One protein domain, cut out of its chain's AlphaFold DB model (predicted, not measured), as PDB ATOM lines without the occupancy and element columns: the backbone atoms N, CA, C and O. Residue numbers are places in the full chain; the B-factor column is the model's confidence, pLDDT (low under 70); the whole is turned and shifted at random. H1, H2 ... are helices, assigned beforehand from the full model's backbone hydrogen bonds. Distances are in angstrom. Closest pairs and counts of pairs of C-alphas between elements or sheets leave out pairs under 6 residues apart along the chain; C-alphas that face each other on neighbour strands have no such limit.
ATOM      1  N   ASN A 104     -24.007  -8.305  -1.315       68.00
ATOM      2  CA  ASN A 104     -25.014  -7.457  -1.957       68.00
ATOM      3  C   ASN A 104     -26.396  -8.130  -2.071       68.00
ATOM      4  O   ASN A 104     -27.377  -7.429  -2.287       68.00
ATOM      5  N   ASP A 105     -26.486  -9.457  -1.924       62.41
ATOM      6  CA  ASP A 105     -27.761 -10.188  -1.930       62.41
ATOM      7  C   ASP A 105     -28.506 -10.064  -0.584       62.41
ATOM      8  O   ASP A 105     -29.624 -10.558  -0.432       62.41
ATOM      9  N   GLY A 106     -27.900  -9.393   0.402       75.19
ATOM     10  CA  GLY A 106     -28.515  -9.068   1.684       75.19
ATOM     11  C   GLY A 106     -28.640 -10.271   2.620       75.19
ATOM     12  O   GLY A 106     -27.753 -11.121   2.705       75.19
ATOM     13  N   GLU A 107     -29.758 -10.349   3.343       77.94
ATOM     14  CA  GLU A 107     -30.004 -11.335   4.410       77.94
ATOM     15  C   GLU A 107     -29.806 -12.798   3.977       77.94
ATOM     16  O   GLU A 107     -29.396 -13.634   4.784       77.94
ATOM     17  N   ILE A 108     -30.028 -13.123   2.698       73.31
ATOM     18  CA  ILE A 108     -29.882 -14.495   2.193       73.31
ATOM     19  C   ILE A 108     -28.425 -14.982   2.198       73.31
ATOM     20  O   ILE A 108     -28.171 -16.163   2.448       73.31
ATOM     21  N   TYR A 109     -27.464 -14.077   1.988       78.44
ATOM     22  CA  TYR A 109     -26.036 -14.382   2.087       78.44
ATOM     23  C   TYR A 109     -25.666 -14.779   3.516       78.44
ATOM     24  O   TYR A 109     -25.035 -15.814   3.747       78.44
ATOM     25  N   PHE A 110     -26.115 -13.987   4.491       78.62
ATOM     26  CA  PHE A 110     -25.852 -14.237   5.905       78.62
ATOM     27  C   PHE A 110     -26.560 -15.499   6.397       78.62
ATOM     28  O   PHE A 110     -25.945 -16.328   7.067       78.62
ATOM     29  N   PHE A 111     -27.804 -15.724   5.975       83.12
ATOM     30  CA  PHE A 111     -28.514 -16.973   6.233       83.12
ATOM     31  C   PHE A 111     -27.715 -18.187   5.737       83.12
ATOM     32  O   PHE A 111     -27.468 -19.126   6.495       83.12
ATOM     33  N   GLN A 112     -27.222 -18.150   4.496       80.25
ATOM     34  CA  GLN A 112     -26.407 -19.233   3.950       80.25
ATOM     35  C   GLN A 112     -25.120 -19.459   4.765       80.25
ATOM     36  O   GLN A 112     -24.764 -20.608   5.036       80.25
ATOM     37  N   LYS A 113     -24.436 -18.396   5.207       82.38
ATOM     38  CA  LYS A 113     -23.246 -18.501   6.074       82.38
ATOM     39  C   LYS A 113     -23.548 -19.183   7.412       82.38
ATOM     40  O   LYS A 113     -22.749 -19.999   7.883       82.38
ATOM     41  N   ILE A 114     -24.710 -18.913   8.000       86.00
ATOM     42  CA  ILE A 114     -25.165 -19.576   9.231       86.00
ATOM     43  C   ILE A 114     -25.399 -21.069   8.972       86.00
ATOM     44  O   ILE A 114     -24.909 -21.908   9.729       86.00
ATOM     45  N   LEU A 115     -26.042 -21.430   7.855       85.62
ATOM     46  CA  LEU A 115     -26.271 -22.833   7.481       85.62
ATOM     47  C   LEU A 115     -24.974 -23.642   7.294       85.62
ATOM     48  O   LEU A 115     -24.965 -24.855   7.522       85.62
ATOM     49  N   TYR A 116     -23.876 -22.998   6.886       83.38
ATOM     50  CA  TYR A 116     -22.557 -23.636   6.795       83.38
ATOM     51  C   TYR A 116     -21.896 -23.880   8.147       83.38
ATOM     52  O   TYR A 116     -21.119 -24.827   8.277       83.38
ATOM     53  N   SER A 117     -22.173 -23.031   9.130       82.94
ATOM     54  CA  SER A 117     -21.436 -22.995  10.392       82.94
ATOM     55  C   SER A 117     -22.149 -23.720  11.531       82.94
ATOM     56  O   SER A 117     -21.476 -24.196  12.444       82.94
ATOM     57  N   ILE A 118     -23.482 -23.824  11.496       86.19
ATOM     58  CA  ILE A 118     -24.277 -24.266  12.650       86.19
ATOM     59  C   ILE A 118     -25.222 -25.418  12.294       86.19
ATOM     60  O   ILE A 118     -25.882 -25.433  11.255       86.19
ATOM     61  N   GLY A 119     -25.295 -26.392  13.203       86.44
ATOM     62  CA  GLY A 119     -26.348 -27.403  13.230       86.44
ATOM     63  C   GLY A 119     -27.575 -26.886  13.981       86.44
ATOM     64  O   GLY A 119     -27.429 -26.279  15.036       86.44
ATOM     65  N   PHE A 120     -28.777 -27.125  13.459       88.06
ATOM     66  CA  PHE A 120     -30.034 -26.656  14.058       88.06
ATOM     67  C   PHE A 120     -31.143 -27.687  13.850       88.06
ATOM     68  O   PHE A 120     -31.081 -28.486  12.910       88.06
ATOM     69  N   ARG A 121     -32.127 -27.727  14.749       82.81
ATOM     70  CA  ARG A 121     -33.306 -28.615  14.679       82.81
ATOM     71  C   ARG A 121     -34.605 -27.845  14.439       82.81
ATOM     72  O   ARG A 121     -35.596 -28.453  14.050       82.81
ATOM     73  N   ASN A 122     -34.585 -26.530  14.631       84.25
ATOM     74  CA  ASN A 122     -35.649 -25.592  14.287       84.25
ATOM     75  C   ASN A 122     -35.026 -24.274  13.792       84.25
ATOM     76  O   ASN A 122     -33.845 -24.014  14.019       84.25
ATOM     77  N   PHE A 123     -35.801 -23.460  13.075       78.50
ATOM     78  CA  PHE A 123     -35.308 -22.173  12.575       78.50
ATOM     79  C   PHE A 123     -35.080 -21.155  13.700       78.50
ATOM     80  O   PHE A 123     -34.216 -20.295  13.563       78.50
ATOM     81  N   ASP A 124     -35.782 -21.291  14.825       79.62
ATOM     82  CA  ASP A 124     -35.636 -20.398  15.978       79.62
ATOM     83  C   ASP A 124     -34.241 -20.503  16.627       79.62
ATOM     84  O   ASP A 124     -33.720 -19.517  17.134       79.62
ATOM     85  N   GLU A 125     -33.588 -21.668  16.552       81.75
ATOM     86  CA  GLU A 125     -32.217 -21.916  17.030       81.75
ATOM     87  C   GLU A 125     -31.139 -21.225  16.181       81.75
ATOM     88  O   GLU A 125     -29.983 -21.105  16.611       81.75
ATOM     89  N   LEU A 126     -31.482 -20.780  14.968       81.44
ATOM     90  CA  LEU A 126     -30.532 -20.077  14.109       81.44
ATOM     91  C   LEU A 126     -30.156 -18.718  14.688       81.44
ATOM     92  O   LEU A 126     -29.005 -18.313  14.548       81.44
ATOM     93  N   LEU A 127     -31.095 -18.046  15.357       81.31
ATOM     94  CA  LEU A 127     -30.904 -16.724  15.941       81.31
ATOM     95  C   LEU A 127     -30.720 -16.849  17.456       81.31
ATOM     96  O   LEU A 127     -31.507 -17.485  18.154       81.31
ATOM     97  N   SER A 128     -29.660 -16.247  17.986       79.38
ATOM     98  CA  SER A 128     -29.419 -16.231  19.426       79.38
ATOM     99  C   SER A 128     -30.346 -15.233  20.121       79.38
ATOM    100  O   SER A 128     -30.766 -14.236  19.544       79.38
ATOM    101  N   LEU A 129     -30.614 -15.437  21.413       78.31
ATOM    102  CA  LEU A 129     -31.381 -14.474  22.221       78.31
ATOM    103  C   LEU A 129     -30.704 -13.096  22.328       78.31
ATOM    104  O   LEU A 129     -31.357 -12.116  22.673       78.31
ATOM    105  N   ASN A 130     -29.399 -13.031  22.049       73.69
ATOM    106  CA  ASN A 130     -28.618 -11.798  22.054       73.69
ATOM    107  C   ASN A 130     -28.788 -10.986  20.763       73.69
ATOM    108  O   ASN A 130     -28.307  -9.859  20.702       73.69
ATOM    109  N   ASN A 131     -29.446 -11.559  19.756       74.12
ATOM    110  CA  ASN A 131     -29.763 -10.911  18.499       74.12
ATOM    111  C   ASN A 131     -31.051 -10.104  18.650       74.12
ATOM    112  O   ASN A 131     -32.159 -10.649  18.659       74.12
ATOM    113  N   ILE A 132     -30.886  -8.797  18.819       72.88
ATOM    114  CA  ILE A 132     -31.994  -7.899  19.146       72.88
ATOM    115  C   ILE A 132     -32.819  -7.613  17.889       72.88
ATOM    116  O   ILE A 132     -34.044  -7.520  17.969       72.88
ATOM    117  N   THR A 133     -32.168  -7.505  16.726       70.38
ATOM    118  CA  THR A 133     -32.835  -7.174  15.456       70.38
ATOM    119  C   THR A 133     -33.479  -8.381  14.774       70.38
ATOM    120  O   THR A 133     -34.268  -8.204  13.849       70.38
ATOM    121  N   ARG A 134     -33.178  -9.602  15.237       73.75
ATOM    122  CA  ARG A 134     -33.571 -10.881  14.619       73.75
ATOM    123  C   ARG A 134     -33.144 -11.004  13.152       73.75
ATOM    124  O   ARG A 134     -33.820 -11.663  12.364       73.75
ATOM    125  N   THR A 135     -32.013 -10.398  12.796       76.62
ATOM    126  CA  THR A 135     -31.422 -10.486  11.453       76.62
ATOM    127  C   THR A 135     -30.314 -11.533  11.408       76.62
ATOM    128  O   THR A 135     -29.589 -11.750  12.385       76.62
ATOM    129  N   TYR A 136     -30.139 -12.192  10.267       81.00
ATOM    130  CA  TYR A 136     -29.045 -13.140  10.068       81.00
ATOM    131  C   TYR A 136     -27.695 -12.422   9.979       81.00
ATOM    132  O   TYR A 136     -26.673 -12.990  10.375       81.00
ATOM    133  N   GLN A 137     -27.679 -11.167   9.514       76.31
ATOM    134  CA  GLN A 137     -26.482 -10.327   9.520       76.31
ATOM    135  C   GLN A 137     -25.943 -10.109  10.942       76.31
ATOM    136  O   GLN A 137     -24.764 -10.375  11.189       76.31
ATOM    137  N   GLU A 138     -26.791  -9.688  11.891       71.56
ATOM    138  CA  GLU A 138     -26.386  -9.499  13.293       71.56
ATOM    139  C   GLU A 138     -25.872 -10.812  13.895       71.56
ATOM    140  O   GLU A 138     -24.831 -10.834  14.553       71.56
ATOM    141  N   GLU A 139     -26.533 -11.933  13.599       79.75
ATOM    142  CA  GLU A 139     -26.114 -13.242  14.095       79.75
ATOM    143  C   GLU A 139     -24.729 -13.647  13.575       79.75
ATOM    144  O   GLU A 139     -23.900 -14.172  14.324       79.75
ATOM    145  N   CYS A 140     -24.446 -13.376  12.299       80.81
ATOM    146  CA  CYS A 140     -23.135 -13.632  11.716       80.81
ATOM    147  C   CYS A 140     -22.037 -12.802  12.386       80.81
ATOM    148  O   CYS A 140     -20.931 -13.307  12.588       80.81
ATOM    149  N   ILE A 141     -22.340 -11.557  12.760       78.69
ATOM    150  CA  ILE A 141     -21.418 -10.680  13.491       78.69
ATOM    151  C   ILE A 141     -21.204 -11.209  14.915       78.69
ATOM    152  O   ILE A 141     -20.060 -11.386  15.330       78.69
ATOM    153  N   LEU A 142     -22.279 -11.540  15.639       79.31
ATOM    154  CA  LEU A 142     -22.209 -12.088  17.001       79.31
ATOM    155  C   LEU A 142     -21.387 -13.381  17.067       79.31
ATOM    156  O   LEU A 142     -20.670 -13.623  18.040       79.31
ATOM    157  N   ARG A 143     -21.466 -14.205  16.019       80.69
ATOM    158  CA  ARG A 143     -20.731 -15.472  15.904       80.69
ATOM    159  C   ARG A 143     -19.355 -15.332  15.240       80.69
ATOM    160  O   ARG A 143     -18.676 -16.342  15.072       80.69
ATOM    161  N   ASN A 144     -18.922 -14.112  14.901       80.44
ATOM    162  CA  ASN A 144     -17.661 -13.814  14.204       80.44
ATOM    163  C   ASN A 144     -17.478 -14.602  12.888       80.44
ATOM    164  O   ASN A 144     -16.378 -15.049  12.562       80.44
ATOM    165  N   LEU A 145     -18.562 -14.801  12.133       75.81
ATOM    166  CA  LEU A 145     -18.569 -15.541  10.863       75.81
ATOM    167  C   LEU A 145     -18.156 -14.683   9.655       75.81
ATOM    168  O   LEU A 145     -17.943 -15.217   8.566       75.81
ATOM    169  N   ILE A 146     -18.044 -13.366   9.844       71.56
ATOM    170  CA  ILE A 146     -17.651 -12.384   8.831       71.56
ATOM    171  C   ILE A 146     -16.296 -11.797   9.236       71.56
ATOM    172  O   ILE A 146     -16.088 -11.436  10.394       71.56
ATOM    173  N   GLY A 147     -15.355 -11.705   8.294       57.41
ATOM    174  CA  GLY A 147     -14.067 -11.060   8.545       57.41
ATOM    175  C   GLY A 147     -14.214  -9.540   8.641       57.41
ATOM    176  O   GLY A 147     -14.965  -8.949   7.874       57.41
ATOM    177  N   ASN A 148     -13.431  -8.888   9.510       49.62
ATOM    178  CA  ASN A 148     -13.423  -7.424   9.727       49.62
ATOM    179  C   ASN A 148     -13.261  -6.556   8.451       49.62
ATOM    180  O   ASN A 148     -13.426  -5.342   8.505       49.62
ATOM    181  N   ASN A 149     -12.913  -7.156   7.308       47.56
ATOM    182  CA  ASN A 149     -12.784  -6.477   6.016       47.56
ATOM    183  C   ASN A 149     -14.080  -6.488   5.179       47.56
ATOM    184  O   ASN A 149     -14.214  -5.664   4.280       47.56
ATOM    185  N   GLU A 150     -15.031  -7.380   5.470       49.94
ATOM    186  CA  GLU A 150     -16.349  -7.452   4.812       49.94
ATOM    187  C   GLU A 150     -17.394  -6.553   5.506       49.94
ATOM    188  O   GLU A 150     -18.403  -6.206   4.904       49.94
ATOM    189  N   SER A 151     -17.131  -6.108   6.741       49.12
ATOM    190  CA  SER A 151     -18.014  -5.244   7.545       49.12
ATOM    191  C   SER A 151     -17.913  -3.743   7.233       49.12
ATOM    192  O   SER A 151     -18.641  -2.943   7.811       49.12
ATOM    193  N   ASN A 152     -16.996  -3.324   6.356       42.94
ATOM    194  CA  ASN A 152     -16.626  -1.911   6.183       42.94
ATOM    195  C   ASN A 152     -17.534  -1.095   5.242       42.94
ATOM    196  O   ASN A 152     -17.130  -0.017   4.805       42.94
ATOM    197  N   LYS A 153     -18.751  -1.563   4.938       45.97
ATOM    198  CA  LYS A 153     -19.745  -0.747   4.217       45.97
ATOM    199  C   LYS A 153     -20.895  -0.213   5.068       45.97
ATOM    200  O   LYS A 153     -21.483   0.775   4.653       45.97
ATOM    201  N   ASP A 154     -21.105  -0.713   6.285       48.50
ATOM    202  CA  ASP A 154     -22.236  -0.264   7.105       48.50
ATOM    203  C   ASP A 154     -21.750   0.485   8.350       48.50
ATOM    204  O   ASP A 154     -21.723  -0.030   9.471       48.50
ATOM    205  N   GLN A 155     -21.382   1.757   8.152       45.28
ATOM    206  CA  GLN A 155     -21.192   2.721   9.246       45.28
ATOM    207  C   GLN A 155     -22.493   2.977  10.039       45.28
ATOM    208  O   GLN A 155     -22.440   3.556  11.126       45.28
ATOM    209  N   ASP A 156     -23.636   2.492   9.549       44.59
ATOM    210  CA  ASP A 156     -24.964   2.729  10.118       44.59
ATOM    211  C   ASP A 156     -25.296   1.790  11.292       44.59
ATOM    212  O   ASP A 156     -25.932   2.207  12.261       44.59
ATOM    213  N   ILE A 157     -24.769   0.559  11.316       43.81
ATOM    214  CA  ILE A 157     -25.039  -0.394  12.412       43.81
ATOM    215  C   ILE A 157     -24.306   0.020  13.702       43.81
ATOM    216  O   ILE A 157     -24.861  -0.076  14.800       43.81
ATOM    217  N   GLN A 158     -23.089   0.572  13.598       41.34
ATOM    218  CA  GLN A 158     -22.377   1.098  14.773       41.34
ATOM    219  C   GLN A 158     -23.041   2.358  15.349       41.34
ATOM    220  O   GLN A 158     -22.962   2.592  16.557       41.34
TER     221      GLN A 158
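Overview. This is residues 104 to 158 of the 323 residues of the protein "Hypothetical protein" of Brachionus calyciflorus (UniProt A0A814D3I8). Two helices, H1 and H3, pack on each other at a steep angle and make the core, with the short helix H2 towards one end of the longest axis. At the other end lies the short helix H4, apart from the other helices and reached through residues 143 to 154, a long stretch with no named element. The printed part has 55 residues with four named helices, H1, H2, H3 and H4 in that order, and no named strand; the class is all helix, with 26 of 55 residues in helices, under half. It is compact, with a radius of gyration of the C-alphas of 11.1 A, yet elongated, spanning 33 by 21 by 18 A.

Arrangement. Begin with H1, residues 107 to 117, and look from it to H3, residues 136 to 142. They touch, the closest C-alphas being those of Phe 110 and Tyr 136, 5.4 A apart. They run the same way at a steep tilt of 52 degrees. H2, residues 123 to 126, is close to H1 but not clearly touching: the closest C-alphas, of Ile 114 and Leu 126, are 7.3 A apart. H2 and H3 are only just apart, at 8.1 A. H4, residues 155 to 158, is apart from H1, H2 and H3. In H1 and H3 every O i to N i+4 pair is within hydrogen-bond range; H2 and H4 are too short for such a pair, and their one O i to N i+3 pair is within range in H2 but not in H4.

Along the chain. Find C-alpha 107 at (-30.004, -11.335, 4.410); from there H1 runs 15.7 A to C-alpha 117. H2 follows, and H3 runs 9.8 A from C-alpha 136 at (-29.045, -13.140, 10.068) to C-alpha 142. H4 ends at C-alpha 158, at (-22.377, 1.098, 14.773).

Size, cuts and confidence. Look at Arg 121 and Gln 155 for the two C-alphas farthest apart, 34.0 A. The printed part has no cut. The link from H1 to H2 is tight, that from H2 to H3 short, and that from H3 to H4 long. Mean pLDDT of the printed part is 71.8; residues 104 to 105 and 147 to 158 are under 70.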